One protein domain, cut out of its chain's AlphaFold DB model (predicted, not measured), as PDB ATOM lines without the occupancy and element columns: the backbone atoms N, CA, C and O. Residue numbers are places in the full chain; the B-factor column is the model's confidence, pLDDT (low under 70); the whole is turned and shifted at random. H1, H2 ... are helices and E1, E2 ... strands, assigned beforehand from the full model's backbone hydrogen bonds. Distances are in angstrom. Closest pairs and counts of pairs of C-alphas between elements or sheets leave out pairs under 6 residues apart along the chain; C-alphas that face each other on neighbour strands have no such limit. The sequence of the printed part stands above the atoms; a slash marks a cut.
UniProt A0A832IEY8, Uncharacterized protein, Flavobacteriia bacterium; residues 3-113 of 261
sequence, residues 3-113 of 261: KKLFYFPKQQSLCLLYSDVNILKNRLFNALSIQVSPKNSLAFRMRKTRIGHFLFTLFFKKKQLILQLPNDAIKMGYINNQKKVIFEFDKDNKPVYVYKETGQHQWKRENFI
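AT A GLANCE: This is residues 3 to 113 of the 261 residues of an uncharacterized protein of Flavobacteriia bacterium (UniProt A0A832IEY8). One antiparallel sheet of seven strands, strongly twisted and curled like part of a barrel, makes the main body, and H2 packs along one of its faces with the short H1 before it in the chain. H3 and H4 meet at a corner off the sheet, toward one end of the longest axis, while edge strand E7 lies toward the other end. The printed part has 111 residues, with four named helices and seven named strands in the order E1 E2 H1 H2 H3 H4 E3 E4 E5 E6 E7; the sheet's order is E3 E1 E2 E4 E5 E6 E7, and the class is mixed, helices and strands. The whole is compact, with a radius of gyration of the C-alphas of 13.5 A and a rounded outline of 36 by 28 by 24 A.

IN THESE COORDINATES: Start with the sheet, and find C-alpha 3 at (10.107, 32.141, 33.684), where E1, residues 3 to 7, begins. E2 is residues 14 to 18, and E3 is residues 64 to 68. Further along you meet E4, residues 74 to 80, 17.7 A from first to last C-alpha, and E5, residues 83 to 89, 20.1 A. E6, residues 95 to 103, is the longest strand at 22.8 A; E7, residues 106 to 111, spans 16.7 A and ends at C-alpha 111, (15.058, 10.966, 34.101). Between E2 and E3 look for the helices: H1 is residues 21 to 25, H2 residues 27 to 36, H3 residues 42 to 47 and H4 residues 50 to 59. H2 begins at C-alpha 27, (24.272, 20.242, 45.206), and is 14.7 A long; H4 is 14.5 A long.

HOW THE PARTS SIT: Look first at inner strands E2 and E4, antiparallel neighbours at 168 degrees, where N 17 and O 77 are 2.8 A apart, within hydrogen-bond range. From E4 a meander, each strand the antiparallel neighbour of the one before, runs through E5, E6 and E7; its hairpins show N 78 and O 85 at 2.8 A, N 99 and O 86 at 2.8 A, and N 98 and O 110 at 2.8 A. On the other side of E2, the hairpin of E1 and E2 has N 6 and O 18 at 2.8 A. E1's pairing is staggered: its residues 6 to 7 pair with E2 and its residues 3 to 6 with edge strand E3, where N 5 and O 65 are 2.8 A apart. H2 is on the sheet at a height of 8.6 A, in two layers, a helix on one face of a sheet. It lies over E4, along the strands at 15 degrees on the local plane; its closest C-alphas to E2 are those of Val 36 and Leu 14, 6.3 A. H1 and H2 are close but not clearly touching, the C-alphas of Ile 23 and Phe 29 being closest at 6.8 A. H3 and H4 touch only at the corner by their link, about perpendicular at 86 degrees, with the C-alphas of Arg 47 and His 53 closest at 5.1 A. H3 is not on the sheet; H4 is only just not on it, with 4 pairs of C-alphas within 10 A. In H3 and H4 every O i to N i+4 pair is within hydrogen-bond range; H2 has 5 of 6, and H1 has 0 of 1 but 2 of 2 O i to N i+3 pairs.

THE WHOLE: The two C-alphas farthest apart, those of Leu 42 and Gln 106, are 37.3 A apart. The printed part has no cut. The link from E1 to E2 is short, with 6 residues, and the other links are tight. The mean pLDDT of the printed part is 86.3; look for values under 70 at residues 9 to 12 and 60 to 62.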
ATOM      1  N   LYS A   3       9.360  31.975  32.437       90.00
ATOM      2  CA  LYS A   3      10.107  32.141  33.684       90.00
ATOM      3  C   LYS A   3      11.403  32.877  33.421       90.00
ATOM      4  O   LYS A   3      12.119  32.617  32.454       90.00
ATOM      5  N   LYS A   4      11.717  33.782  34.337       89.12
ATOM      6  CA  LYS A   4      12.945  34.560  34.334       89.12
ATOM      7  C   LYS A   4      14.038  33.810  35.091       89.12
ATOM      8  O   LYS A   4      13.864  33.480  36.260       89.12
ATOM      9  N   LEU A   5      15.163  33.558  34.428       89.56
ATOM     10  CA  LEU A   5      16.341  32.905  34.999       89.56
ATOM     11  C   LEU A   5      17.555  33.832  34.924       89.56
ATOM     12  O   LEU A   5      17.732  34.584  33.969       89.56
ATOM     13  N   PHE A   6      18.421  33.762  35.922       88.56
ATOM     14  CA  PHE A   6      19.687  34.480  35.976       88.56
ATOM     15  C   PHE A   6      20.804  33.636  35.353       88.56
ATOM     16  O   PHE A   6      20.877  32.431  35.577       88.56
ATOM     17  N   TYR A   7      21.723  34.274  34.625       85.69
ATOM     18  CA  TYR A   7      22.949  33.625  34.137       85.69
ATOM     19  C   TYR A   7      23.984  33.558  35.254       85.69
ATOM     20  O   TYR A   7      24.162  34.557  35.933       85.69
ATOM     21  N   PHE A   8      24.761  32.490  35.399       78.50
ATOM     22  CA  PHE A   8      26.025  32.446  36.159       78.50
ATOM     23  C   PHE A   8      27.222  32.621  35.186       78.50
ATOM     24  O   PHE A   8      26.985  32.578  33.983       78.50
ATOM     25  N   PRO A   9      28.468  32.975  35.587       68.25
ATOM     26  CA  PRO A   9      29.456  33.461  34.624       68.25
ATOM     27  C   PRO A   9      29.756  32.427  33.535       68.25
ATOM     28  O   PRO A   9      29.697  31.227  33.766       68.25
ATOM     29  N   LYS A  10      30.027  32.951  32.341       64.69
ATOM     30  CA  LYS A  10      30.224  32.230  31.085       64.69
ATOM     31  C   LYS A  10      31.694  31.840  30.959       64.69
ATOM     32  O   LYS A  10      32.550  32.718  31.051       64.69
ATOM     33  N   GLN A  11      31.976  30.577  30.676       63.38
ATOM     34  CA  GLN A  11      33.267  30.145  30.142       63.38
ATOM     35  C   GLN A  11      32.981  29.320  28.891       63.38
ATOM     36  O   GLN A  11      32.092  28.480  28.938       63.38
ATOM     37  N   GLN A  12      33.687  29.601  27.786       61.41
ATOM     38  CA  GLN A  12      33.728  28.747  26.584       61.41
ATOM     39  C   GLN A  12      32.358  28.128  26.240       61.41
ATOM     40  O   GLN A  12      32.164  26.934  26.410       61.41
ATOM     41  N   SER A  13      31.400  28.993  25.872       74.38
ATOM     42  CA  SER A  13      30.006  28.675  25.490       74.38
ATOM     43  C   SER A  13      29.103  27.945  26.505       74.38
ATOM     44  O   SER A  13      27.911  27.813  26.216       74.38
ATOM     45  N   LEU A  14      29.594  27.594  27.700       84.44
ATOM     46  CA  LEU A  14      28.806  27.059  28.814       84.44
ATOM     47  C   LEU A  14      28.375  28.167  29.795       84.44
ATOM     48  O   LEU A  14      29.166  29.023  30.205       84.44
ATOM     49  N   CYS A  15      27.111  28.138  30.210       88.12
ATOM     50  CA  CYS A  15      26.574  29.013  31.246       88.12
ATOM     51  C   CYS A  15      25.497  28.310  32.074       88.12
ATOM     52  O   CYS A  15      24.623  27.669  31.501       88.12
ATOM     53  N   LEU A  16      25.510  28.489  33.399       91.19
ATOM     54  CA  LEU A  16      24.433  28.014  34.271       91.19
ATOM     55  C   LEU A  16      23.294  29.024  34.360       91.19
ATOM     56  O   LEU A  16      23.521  30.229  34.450       91.19
ATOM     57  N   LEU A  17      22.078  28.505  34.406       92.19
ATOM     58  CA  LEU A  17      20.840  29.236  34.616       92.19
ATOM     59  C   LEU A  17      20.284  28.875  35.992       92.19
ATOM     60  O   LEU A  17      20.322  27.709  36.386       92.19
ATOM     61  N   TYR A  18      19.745  29.846  36.717       92.12
ATOM     62  CA  TYR A  18      19.112  29.608  38.015       92.12
ATOM     63  C   TYR A  18      17.971  30.592  38.260       92.12
ATOM     64  O   TYR A  18      17.986  31.709  37.751       92.12
ATOM     65  N   SER A  19      16.966  30.163  39.017       90.62
ATOM     66  CA  SER A  19      15.759  30.955  39.289       90.62
ATOM     67  C   SER A  19      15.914  31.914  40.469       90.62
ATOM     68  O   SER A  19      15.407  33.029  40.400       90.62
ATOM     69  N   ASP A  20      16.655  31.531  41.511       87.94
ATOM     70  CA  ASP A  20      16.888  32.370  42.689       87.94
ATOM     71  C   ASP A  20      18.229  32.067  43.383       87.94
ATOM     72  O   ASP A  20      18.889  31.061  43.121       87.94
ATOM     73  N   VAL A  21      18.651  32.957  44.284       86.88
ATOM     74  CA  VAL A  21      19.954  32.877  44.967       86.88
ATOM     75  C   VAL A  21      20.133  31.623  45.832       86.88
ATOM     76  O   VAL A  21      21.265  31.180  46.028       86.88
ATOM     77  N   ASN A  22      19.059  31.016  46.343       87.69
ATOM     78  CA  ASN A  22      19.165  29.817  47.177       87.69
ATOM     79  C   ASN A  22      19.610  28.602  46.351       87.69
ATOM     80  O   ASN A  22      20.322  27.739  46.868       87.69
ATOM     81  N   ILE A  23      19.304  28.582  45.049       89.81
ATOM     82  CA  ILE A  23      19.765  27.549  44.110       89.81
ATOM     83  C   ILE A  23      21.289  27.507  44.004       89.81
ATOM     84  O   ILE A  23      21.852  26.438  43.787       89.81
ATOM     85  N   LEU A  24      21.986  28.623  44.248       87.75
ATOM     86  CA  LEU A  24      23.453  28.677  44.199       87.75
ATOM     87  C   LEU A  24      24.127  27.789  45.257       87.75
ATOM     88  O   LEU A  24      25.318  27.494  45.137       87.75
ATOM     89  N   LYS A  25      23.382  27.370  46.290       86.94
ATOM     90  CA  LYS A  25      23.831  26.437  47.332       86.94
ATOM     91  C   LYS A  25      23.416  24.988  47.063       86.94
ATOM     92  O   LYS A  25      23.852  24.099  47.789       86.94
ATOM     93  N   ASN A  26      22.583  24.738  46.052       90.81
ATOM     94  CA  ASN A  26      22.128  23.394  45.717       90.81
ATOM     95  C   ASN A  26      23.304  22.520  45.251       90.81
ATOM     96  O   ASN A  26      24.214  22.986  44.560       90.81
ATOM     97  N   ARG A  27      23.260  21.230  45.600       91.81
ATOM     98  CA  ARG A  27      24.272  20.242  45.206       91.81
ATOM     99  C   ARG A  27      24.493  20.209  43.693       91.81
ATOM    100  O   ARG A  27      25.636  20.292  43.260       91.81
ATOM    101  N   LEU A  28      23.419  20.170  42.897       92.44
ATOM    102  CA  LEU A  28      23.519  20.126  41.436       92.44
ATOM    103  C   LEU A  28      24.177  21.392  40.885       92.44
ATOM    104  O   LEU A  28      25.019  21.315  39.994       92.44
ATOM    105  N   PHE A  29      23.838  22.558  41.440       91.88
ATOM    106  CA  PHE A  29      24.481  23.804  41.043       91.88
ATOM    107  C   PHE A  29      25.982  23.758  41.316       91.88
ATOM    108  O   PHE A  29      26.771  24.111  40.444       91.88
ATOM    109  N   ASN A  30      26.391  23.288  42.495       88.50
ATOM    110  CA  ASN A  30      27.805  23.158  42.833       88.50
ATOM    111  C   ASN A  30      28.534  22.180  41.899       88.50
ATOM    112  O   ASN A  30      29.561  22.570  41.336       88.50
ATOM    113  N   ALA A  31      27.951  21.006  41.645       89.69
ATOM    114  CA  ALA A  31      28.494  19.992  40.740       89.69
ATOM    115  C   ALA A  31      28.624  20.486  39.287       89.69
ATOM    116  O   ALA A  31      29.623  20.236  38.625       89.69
ATOM    117  N   LEU A  32      27.668  21.262  38.772       89.81
ATOM    118  CA  LEU A  32      27.807  21.852  37.435       89.81
ATOM    119  C   LEU A  32      28.755  23.061  37.426       89.81
ATOM    120  O   LEU A  32      29.402  23.355  36.422       89.81
ATOM    121  N   SER A  33      28.872  23.779  38.546       88.00
ATOM    122  CA  SER A  33      29.698  24.987  38.630       88.00
ATOM    123  C   SER A  33      31.191  24.700  38.451       88.00
ATOM    124  O   SER A  33      31.899  25.542  37.894       88.00
ATOM    125  N   ILE A  34      31.655  23.501  38.824       86.75
ATOM    126  CA  ILE A  34      33.043  23.069  38.589       86.75
ATOM    127  C   ILE A  34      33.351  22.822  37.103       86.75
ATOM    128  O   ILE A  34      34.514  22.925  36.713       86.75
ATOM    129  N   GLN A  35      32.333  22.550  36.274       83.88
ATOM    130  CA  GLN A  35      32.470  22.439  34.816       83.88
ATOM    131  C   GLN A  35      32.632  23.819  34.175       83.88
ATOM    132  O   GLN A  35      33.407  24.003  33.242       83.88
ATOM    133  N   VAL A  36      31.909  24.808  34.709       81.38
ATOM    134  CA  VAL A  36      31.947  26.190  34.220       81.38
ATOM    135  C   VAL A  36      33.253  26.876  34.577       81.38
ATOM    136  O   VAL A  36      33.794  27.614  33.762       81.38
ATOM    137  N   SER A  37      33.742  26.705  35.803       80.38
ATOM    138  CA  SER A  37      34.979  27.352  36.226       80.38
ATOM    139  C   SER A  37      35.717  26.503  37.252       80.38
ATOM    140  O   SER A  37      35.445  26.614  38.451       80.38
ATOM    141  N   PRO A  38      36.719  25.712  36.824       75.31
ATOM    142  CA  PRO A  38      37.532  24.957  37.767       75.31
ATOM    143  C   PRO A  38      38.369  25.867  38.672       75.31
ATOM    144  O   PRO A  38      38.776  25.446  39.745       75.31
ATOM    145  N   LYS A  39      38.572  27.136  38.281       79.12
ATOM    146  CA  LYS A  39      39.345  28.114  39.056       79.12
ATOM    147  C   LYS A  39      38.729  28.444  40.413       79.12
ATOM    148  O   LYS A  39      39.480  28.776  41.320       79.12
ATOM    149  N   ASN A  40      37.398  28.405  40.546       76.75
ATOM    150  CA  ASN A  40      36.676  28.749  41.781       76.75
ATOM    151  C   ASN A  40      37.145  30.071  42.446       76.75
ATOM    152  O   ASN A  40      37.408  30.137  43.647       76.75
ATOM    153  N   SER A  41      37.289  31.140  41.653       77.25
ATOM    154  CA  SER A  41      37.877  32.413  42.102       77.25
ATOM    155  C   SER A  41      37.084  33.112  43.218       77.25
ATOM    156  O   SER A  41      35.900  32.847  43.437       77.25
ATOM    157  N   LEU A  42      37.703  34.077  43.912       77.31
ATOM    158  CA  LEU A  42      37.013  34.871  44.940       77.31
ATOM    159  C   LEU A  42      35.753  35.559  44.390       77.31
ATOM    160  O   LEU A  42      34.698  35.470  45.009       77.31
ATOM    161  N   ALA A  43      35.827  36.165  43.200       77.56
ATOM    162  CA  ALA A  43      34.671  36.784  42.549       77.56
ATOM    163  C   ALA A  43      33.535  35.774  42.291       77.56
ATOM    164  O   ALA A  43      32.358  36.085  42.483       77.56
ATOM    165  N   PHE A  44      33.884  34.545  41.903       77.50
ATOM    166  CA  PHE A  44      32.927  33.458  41.706       77.50
ATOM    167  C   PHE A  44      32.239  33.058  43.017       77.50
ATOM    168  O   PHE A  44      31.015  32.915  43.050       77.50
ATOM    169  N   ARG A  45      33.003  32.939  44.108       81.31
ATOM    170  CA  ARG A  45      32.479  32.621  45.446       81.31
ATOM    171  C   ARG A  45      31.612  33.743  46.006       81.31
ATOM    172  O   ARG A  45      30.504  33.476  46.462       81.31
ATOM    173  N   MET A  46      32.062  34.994  45.896       83.31
ATOM    174  CA  MET A  46      31.302  36.170  46.334       83.31
ATOM    175  C   MET A  46      29.930  36.218  45.670       83.31
ATOM    176  O   MET A  46      28.928  36.476  46.330       83.31
ATOM    177  N   ARG A  47      29.852  35.865  44.388       79.62
ATOM    178  CA  ARG A  47      28.592  35.821  43.648       79.62
ATOM    179  C   ARG A  47      27.591  34.776  44.154       79.62
ATOM    180  O   ARG A  47      26.394  34.955  43.953       79.62
ATOM    181  N   LYS A  48      28.056  33.703  44.804       82.38
ATOM    182  CA  LYS A  48      27.186  32.698  45.442       82.38
ATOM    183  C   LYS A  48      26.551  33.201  46.748       82.38
ATOM    184  O   LYS A  48      25.658  32.550  47.284       82.38
ATOM    185  N   THR A  49      26.994  34.346  47.276       85.06
ATOM    186  CA  THR A  49      26.417  34.962  48.482       85.06
ATOM    187  C   THR A  49      25.191  35.814  48.146       85.06
ATOM    188  O   THR A  49      25.053  36.295  47.023       85.06
ATOM    189  N   ARG A  50      24.314  36.058  49.131       85.44
ATOM    190  CA  ARG A  50      23.139  36.937  48.956       85.44
ATOM    191  C   ARG A  50      23.537  38.358  48.553       85.44
ATOM    192  O   ARG A  50      22.979  38.892  47.601       85.44
ATOM    193  N   ILE A  51      24.538  38.924  49.228       86.06
ATOM    194  CA  ILE A  51      25.041  40.280  48.963       86.06
ATOM    195  C   ILE A  51      25.675  40.348  47.574       86.06
ATOM    196  O   ILE A  51      25.331  41.213  46.773       86.06
ATOM    197  N   GLY A  52      26.564  39.407  47.246       85.06
ATOM    198  CA  GLY A  52      27.208  39.386  45.937       85.06
ATOM    199  C   GLY A  52      26.220  39.150  44.794       85.06
ATOM    200  O   GLY A  52      26.361  39.773  43.745       85.06
ATOM    201  N   HIS A  53      25.195  38.314  44.989       84.69
ATOM    202  CA  HIS A  53      24.101  38.163  44.030       84.69
ATOM    203  C   HIS A  53      23.334  39.477  43.852       84.69
ATOM    204  O   HIS A  53      23.166  39.915  42.717       84.69
ATOM    205  N   PHE A  54      22.940  40.135  44.946       84.62
ATOM    206  CA  PHE A  54      22.237  41.418  44.905       84.62
ATOM    207  C   PHE A  54      23.023  42.473  44.115       84.62
ATOM    208  O   PHE A  54      22.522  42.990  43.113       84.62
ATOM    209  N   LEU A  55      24.289  42.709  44.479       83.31
ATOM    210  CA  LEU A  55      25.166  43.649  43.773       83.31
ATOM    211  C   LEU A  55      25.290  43.276  42.293       83.31
ATOM    212  O   LEU A  55      25.135  44.118  41.412       83.31
ATOM    213  N   PHE A  56      25.487  41.992  41.996       78.94
ATOM    214  CA  PHE A  56      25.577  41.531  40.620       78.94
ATOM    215  C   PHE A  56      24.300  41.825  39.819       78.94
ATOM    216  O   PHE A  56      24.376  42.276  38.679       78.94
ATOM    217  N   THR A  57      23.124  41.577  40.391       78.12
ATOM    218  CA  THR A  57      21.850  41.848  39.712       78.12
ATOM    219  C   THR A  57      21.600  43.338  39.497       78.12
ATOM    220  O   THR A  57      21.035  43.707  38.467       78.12
ATOM    221  N   LEU A  58      22.075  44.185  40.415       78.81
ATOM    222  CA  LEU A  58      21.961  45.638  40.328       78.81
ATOM    223  C   LEU A  58      22.798  46.197  39.168       78.81
ATOM    224  O   LEU A  58      22.282  46.936  38.331       78.81
ATOM    225  N   PHE A  59      24.067  45.785  39.078       74.62
ATOM    226  CA  PHE A  59      25.016  46.293  38.080       74.62
ATOM    227  C   PHE A  59      24.936  45.580  36.719       74.62
ATOM    228  O   PHE A  59      25.375  46.127  35.710       74.62
ATOM    229  N   PHE A  60      24.355  44.375  36.646       69.44
ATOM    230  CA  PHE A  60      24.341  43.554  35.429       69.44
ATOM    231  C   PHE A  60      22.934  43.086  35.023       69.44
ATOM    232  O   PHE A  60      22.723  41.904  34.730       69.44
ATOM    233  N   LYS A  61      21.980  44.025  34.923       57.28
ATOM    234  CA  LYS A  61      20.588  43.773  34.481       57.28
ATOM    235  C   LYS A  61      20.474  42.964  33.173       57.28
ATOM    236  O   LYS A  61      19.542  42.184  33.026       57.28
ATOM    237  N   LYS A  62      21.457  43.058  32.262       58.62
ATOM    238  CA  LYS A  62      21.526  42.301  30.987       58.62
ATOM    239  C   LYS A  62      21.781  40.785  31.129       58.62
ATOM    240  O   LYS A  62      21.985  40.111  30.126       58.62
ATOM    241  N   LYS A  63      21.820  40.226  32.344       70.81
ATOM    242  CA  LYS A  63      22.132  38.801  32.587       70.81
ATOM    243  C   LYS A  63      20.947  38.006  33.126       70.81
ATOM    244  O   LYS A  63      21.105  37.176  34.024       70.81
ATOM    245  N   GLN A  64      19.775  38.259  32.559       79.62
ATOM    246  CA  GLN A  64      18.550  37.506  32.801       79.62
ATOM    247  C   GLN A  64      18.017  36.993  31.460       79.62
ATOM    248  O   GLN A  64      18.069  37.713  30.467       79.62
ATOM    249  N   LEU A  65      17.543  35.750  31.433       85.19
ATOM    250  CA  LEU A  65      16.896  35.121  30.285       85.19
ATOM    251  C   LEU A  65      15.446  34.837  30.639       85.19
ATOM    252  O   LEU A  65      15.178  34.274  31.700       85.19
ATOM    253  N   ILE A  66      14.530  35.186  29.747       87.50
ATOM    254  CA  ILE A  66      13.152  34.710  29.823       87.50
ATOM    255  C   ILE A  66      13.079  33.457  28.955       87.50
ATOM    256  O   ILE A  66      13.452  33.488  27.783       87.50
ATOM    257  N   LEU A  67      12.667  32.343  29.553       87.50
ATOM    258  CA  LEU A  67      12.459  31.078  28.855       87.50
ATOM    259  C   LEU A  67      11.019  30.623  29.018       87.50
ATOM    260  O   LEU A  67      10.465  30.693  30.115       87.50
ATOM    261  N   GLN A  68      10.454  30.071  27.948       90.12
ATOM    262  CA  GLN A  68       9.248  29.267  28.056       90.12
ATOM    263  C   GLN A  68       9.618  27.873  28.565       90.12
ATOM    264  O   GLN A  68      10.270  27.089  27.873       90.12
ATOM    265  N   LEU A  69       9.226  27.599  29.803       91.25
ATOM    266  CA  LEU A  69       9.473  26.355  30.516       91.25
ATOM    267  C   LEU A  69       8.234  25.444  30.485       91.25
ATOM    268  O   LEU A  69       7.105  25.958  30.442       91.25
ATOM    269  N   PRO A  70       8.433  24.113  30.547       90.38
ATOM    270  CA  PRO A  70       7.348  23.136  30.575       90.38
ATOM    271  C   PRO A  70       6.585  23.109  31.911       90.38
ATOM    272  O   PRO A  70       5.410  22.764  31.908       90.38
ATOM    273  N   ASN A  71       7.210  23.485  33.035       91.62
ATOM    274  CA  ASN A  71       6.569  23.593  34.352       91.62
ATOM    275  C   ASN A  71       7.305  24.586  35.280       91.62
ATOM    276  O   ASN A  71       8.348  25.146  34.926       91.62
ATOM    277  N   ASP A  72       6.739  24.834  36.460       90.88
ATOM    278  CA  ASP A  72       7.234  25.756  37.490       90.88
ATOM    279  C   ASP A  72       8.294  25.155  38.423       90.88
ATOM    280  O   ASP A  72       9.152  25.893  38.930       90.88
ATOM    281  N   ALA A  73       8.288  23.827  38.566       93.31
ATOM    282  CA  ALA A  73       9.243  23.028  39.330       93.31
ATOM    283  C   ALA A  73      10.685  23.085  38.782       93.31
ATOM    284  O   ALA A  73      11.632  22.652  39.446       93.31
ATOM    285  N   ILE A  74      10.896  23.682  37.606       93.88
ATOM    286  CA  ILE A  74      12.227  23.963  37.070       93.88
ATOM    287  C   ILE A  74      12.890  25.127  37.801       93.88
ATOM    288  O   ILE A  74      12.410  26.265  37.785       93.88
ATOM    289  N   LYS A  75      14.054  24.859  38.397       91.69
ATOM    290  CA  LYS A  75      14.781  25.843  39.220       91.69
ATOM    291  C   LYS A  75      16.155  26.221  38.676       91.69
ATOM    292  O   LYS A  75      16.649  27.299  39.013       91.69
ATOM    293  N   MET A  76      16.755  25.383  37.828       94.06
ATOM    294  CA  MET A  76      18.059  25.634  37.209       94.06
ATOM    295  C   MET A  76      18.221  24.932  35.865       94.06
ATOM    296  O   MET A  76      17.414  24.093  35.481       94.06
ATOM    297  N   GLY A  77      19.297  25.274  35.166       93.88
ATOM    298  CA  GLY A  77      19.681  24.690  33.892       93.88
ATOM    299  C   GLY A  77      21.084  25.103  33.484       93.88
ATOM    300  O   GLY A  77      21.805  25.746  34.246       93.88
ATOM    301  N   TYR A  78      21.458  24.773  32.260       92.81
ATOM    302  CA  TYR A  78      22.615  25.334  31.590       92.81
ATOM    303  C   TYR A  78      22.354  25.524  30.097       92.81
ATOM    304  O   TYR A  78      21.462  24.917  29.506       92.81
ATOM    305  N   ILE A  79      23.168  26.378  29.490       89.88
ATOM    306  CA  ILE A  79      23.281  26.545  28.046       89.88
ATOM    307  C   ILE A  79      24.692  26.130  27.665       89.88
ATOM    308  O   ILE A  79      25.635  26.681  28.224       89.88
ATOM    309  N   ASN A  80      24.832  25.197  26.728       88.12
ATOM    310  CA  ASN A  80      26.116  24.785  26.165       88.12
ATOM    311  C   ASN A  80      26.012  24.764  24.638       88.12
ATOM    312  O   ASN A  80      25.200  24.014  24.102       88.12
ATOM    313  N   ASN A  81      26.803  25.581  23.933       84.62
ATOM    314  CA  ASN A  81      26.752  25.674  22.464       84.62
ATOM    315  C   ASN A  81      25.311  25.830  21.937       84.62
ATOM    316  O   ASN A  81      24.865  25.061  21.093       84.62
ATOM    317  N   GLN A  82      24.563  26.789  22.499       84.56
ATOM    318  CA  GLN A  82      23.140  27.063  22.217       84.56
ATOM    319  C   GLN A  82      22.142  25.982  22.669       84.56
ATOM    320  O   GLN A  82      20.956  26.284  22.778       84.56
ATOM    321  N   LYS A  83      22.589  24.772  23.024       89.06
ATOM    322  CA  LYS A  83      21.722  23.729  23.585       89.06
ATOM    323  C   LYS A  83      21.324  24.103  25.005       89.06
ATOM    324  O   LYS A  83      22.198  24.308  25.853       89.06
ATOM    325  N   LYS A  84      20.019  24.179  25.272       92.06
ATOM    326  CA  LYS A  84      19.482  24.429  26.611       92.06
ATOM    327  C   LYS A  84      19.102  23.116  27.281       92.06
ATOM    328  O   LYS A  84      18.411  22.280  26.699       92.06
ATOM    329  N   VAL A  85      19.540  22.970  28.523       94.00
ATOM    330  CA  VAL A  85      19.167  21.866  29.401       94.00
ATOM    331  C   VAL A  85      18.674  22.457  30.710       94.00
ATOM    332  O   VAL A  85      19.329  23.329  31.274       94.00
ATOM    333  N   ILE A  86      17.521  22.016  31.193       95.44
ATOM    334  CA  ILE A  86      16.918  22.495  32.443       95.44
ATOM    335  C   ILE A  86      16.547  21.313  33.336       95.44
ATOM    336  O   ILE A  86      16.317  20.206  32.854       95.44
ATOM    337  N   PHE A  87      16.503  21.554  34.640       96.31
ATOM    338  CA  PHE A  87      16.293  20.529  35.655       96.31
ATOM    339  C   PHE A  87      15.021  20.821  36.441       96.31
ATOM    340  O   PHE A  87      14.859  21.920  36.982       96.31
ATOM    341  N   GLU A  88      14.148  19.822  36.508       95.69
ATOM    342  CA  GLU A  88      12.971  19.797  37.372       95.69
ATOM    343  C   GLU A  88      13.349  19.239  38.741       95.69
ATOM    344  O   GLU A  88      14.113  18.275  38.841       95.69
ATOM    345  N   PHE A  89      12.798  19.853  39.786       95.19
ATOM    346  CA  PHE A  89      13.066  19.508  41.174       95.19
ATOM    347  C   PHE A  89      11.807  19.042  41.880       95.19
ATOM    348  O   PHE A  89      10.734  19.607  41.680       95.19
ATOM    349  N   ASP A  90      11.970  18.085  42.783       94.25
ATOM    350  CA  ASP A  90      10.923  17.718  43.722       94.25
ATOM    351  C   ASP A  90      10.739  18.776  44.833       94.25
ATOM    352  O   ASP A  90      11.404  19.826  44.893       94.25
ATOM    353  N   LYS A  91       9.812  18.471  45.745       91.56
ATOM    354  CA  LYS A  91       9.514  19.271  46.940       91.56
ATOM    355  C   LYS A  91      10.709  19.416  47.895       91.56
ATOM    356  O   LYS A  91      10.799  20.424  48.590       91.56
ATOM    357  N   ASP A  92      11.652  18.475  47.869       90.94
ATOM    358  CA  ASP A  92      12.852  18.455  48.712       90.94
ATOM    359  C   ASP A  92      14.055  19.145  48.033       90.94
ATOM    360  O   ASP A  92      15.181  19.084  48.530       90.94
ATOM    361  N   ASN A  93      13.843  19.822  46.897       89.00
ATOM    362  CA  ASN A  93      14.893  20.427  46.071       89.00
ATOM    363  C   ASN A  93      15.934  19.422  45.546       89.00
ATOM    364  O   ASN A  93      17.102  19.784  45.335       89.00
ATOM    365  N   LYS A  94      15.513  18.189  45.255       91.94
ATOM    366  CA  LYS A  94      16.320  17.195  44.543       91.94
ATOM    367  C   LYS A  94      15.926  17.158  43.062       91.94
ATOM    368  O   LYS A  94      14.738  17.209  42.749       91.94
ATOM    369  N   PRO A  95      16.898  17.103  42.136       94.19
ATOM    370  CA  PRO A  95      16.613  16.980  40.715       94.19
ATOM    371  C   PRO A  95      16.008  15.604  40.413       94.19
ATOM    372  O   PRO A  95      16.545  14.581  40.833       94.19
ATOM    373  N   VAL A  96      14.905  15.595  39.668       95.50
ATOM    374  CA  VAL A  96      14.159  14.375  39.309       95.50
ATOM    375  C   VAL A  96      14.111  14.146  37.802       95.50
ATOM    376  O   VAL A  96      14.241  13.010  37.347       95.50
ATOM    377  N   TYR A  97      14.022  15.220  37.015       96.88
ATOM    378  CA  TYR A  97      14.002  15.150  35.557       96.88
ATOM    379  C   TYR A  97      14.926  16.184  34.927       96.88
ATOM    380  O   TYR A  97      15.180  17.260  35.476       96.88
ATOM    381  N   VAL A  98      15.405  15.842  33.738       95.69
ATOM    382  CA  VAL A  98      16.188  16.695  32.853       95.69
ATOM    383  C   VAL A  98      15.367  16.938  31.598       95.69
ATOM    384  O   VAL A  98      14.852  16.001  30.996       95.69
ATOM    385  N   TYR A  99      15.265  18.190  31.177       96.12
ATOM    386  CA  TYR A  99      14.632  18.557  29.920       96.12
ATOM    387  C   TYR A  99      15.679  19.109  28.964       96.12
ATOM    388  O   TYR A  99      16.403  20.048  29.302       96.12
ATOM    389  N   LYS A 100      15.743  18.536  27.765       94.81
ATOM    390  CA  LYS A 100      16.606  18.987  26.669       94.81
ATOM    391  C   LYS A 100      15.751  19.692  25.624       94.81
ATOM    392  O   LYS A 100      14.729  19.149  25.209       94.81
ATOM    393  N   GLU A 101      16.155  20.887  25.213       93.56
ATOM    394  CA  GLU A 101      15.465  21.615  24.145       93.56
ATOM    395  C   GLU A 101      15.712  20.909  22.798       93.56
ATOM    396  O   GLU A 101      16.862  20.699  22.411       93.56
ATOM    397  N   THR A 102      14.644  20.509  22.103       89.94
ATOM    398  CA  THR A 102      14.700  19.823  20.791       89.94
ATOM    399  C   THR A 102      14.264  20.711  19.627       89.94
ATOM    400  O   THR A 102      14.447  20.347  18.471       89.94
ATOM    401  N   GLY A 103      13.706  21.880  19.929       82.44
ATOM    402  CA  GLY A 103      13.221  22.881  18.986       82.44
ATOM    403  C   GLY A 103      12.833  24.142  19.754       82.44
ATOM    404  O   GLY A 103      12.976  24.186  20.977       82.44
ATOM    405  N   GLN A 104      12.328  25.171  19.074       81.06
ATOM    406  CA  GLN A 104      11.860  26.373  19.773       81.06
ATOM    407  C   GLN A 104      10.756  26.003  20.770       81.06
ATOM    408  O   GLN A 104       9.679  25.560  20.382       81.06
ATOM    409  N   HIS A 105      11.057  26.156  22.062       78.62
ATOM    410  CA  HIS A 105      10.136  25.899  23.177       78.62
ATOM    411  C   HIS A 105       9.632  24.450  23.303       78.62
ATOM    412  O   HIS A 105       8.727  24.178  24.093       78.62
ATOM    413  N   GLN A 106      10.249  23.507  22.588       89.56
ATOM    414  CA  GLN A 106       9.955  22.080  22.693       89.56
ATOM    415  C   GLN A 106      11.000  21.390  23.562       89.56
ATOM    416  O   GLN A 106      12.204  21.547  23.354       89.56
ATOM    417  N   TRP A 107      10.525  20.609  24.528       94.69
ATOM    418  CA  TRP A 107      11.364  19.999  25.548       94.69
ATOM    419  C   TRP A 107      11.167  18.489  25.594       94.69
ATOM    420  O   TRP A 107      10.061  18.003  25.823       94.69
ATOM    421  N   LYS A 108      12.262  17.742  25.464       95.81
ATOM    422  CA  LYS A 108      12.286  16.302  25.707       95.81
ATOM    423  C   LYS A 108      12.641  16.034  27.164       95.81
ATOM    424  O   LYS A 108      13.731  16.405  27.601       95.81
ATOM    425  N   ARG A 109      11.730  15.384  27.890       96.69
ATOM    426  CA  ARG A 109      11.906  14.977  29.290       96.69
ATOM    427  C   ARG A 109      12.652  13.649  29.383       96.69
ATOM    428  O   ARG A 109      12.298  12.688  28.706       96.69
ATOM    429  N   GLU A 110      13.642  13.589  30.259       96.06
ATOM    430  CA  GLU A 110      14.421  12.398  30.593       96.06
ATOM    431  C   GLU A 110      14.585  12.319  32.120       96.06
ATOM    432  O   GLU A 110      14.518  13.338  32.812       96.06
ATOM    433  N   ASN A 111      14.786  11.119  32.669       95.38
ATOM    434  CA  ASN A 111      15.058  10.966  34.101       95.38
ATOM    435  C   ASN A 111      16.396  11.621  34.463       95.38
ATOM    436  O   ASN A 111      17.353  11.576  33.686       95.38
ATOM    437  N   PHE A 112      16.485  12.198  35.660       94.94
ATOM    438  CA  PHE A 112      17.776  12.583  36.216       94.94
ATOM    439  C   PHE A 112      18.578  11.325  36.564       94.94
ATOM    440  O   PHE A 112      18.130  10.481  37.335       94.94
ATOM    441  N   ILE A 113      19.762  11.200  35.969       94.00
ATOM    442  CA  ILE A 113      20.573   9.972  36.012       94.00
ATOM    443  C   ILE A 113      21.750  10.034  36.993       94.00
ATOM    444  O   ILE A 113      22.478   9.055  37.111       94.00
TER     445      ILE A 113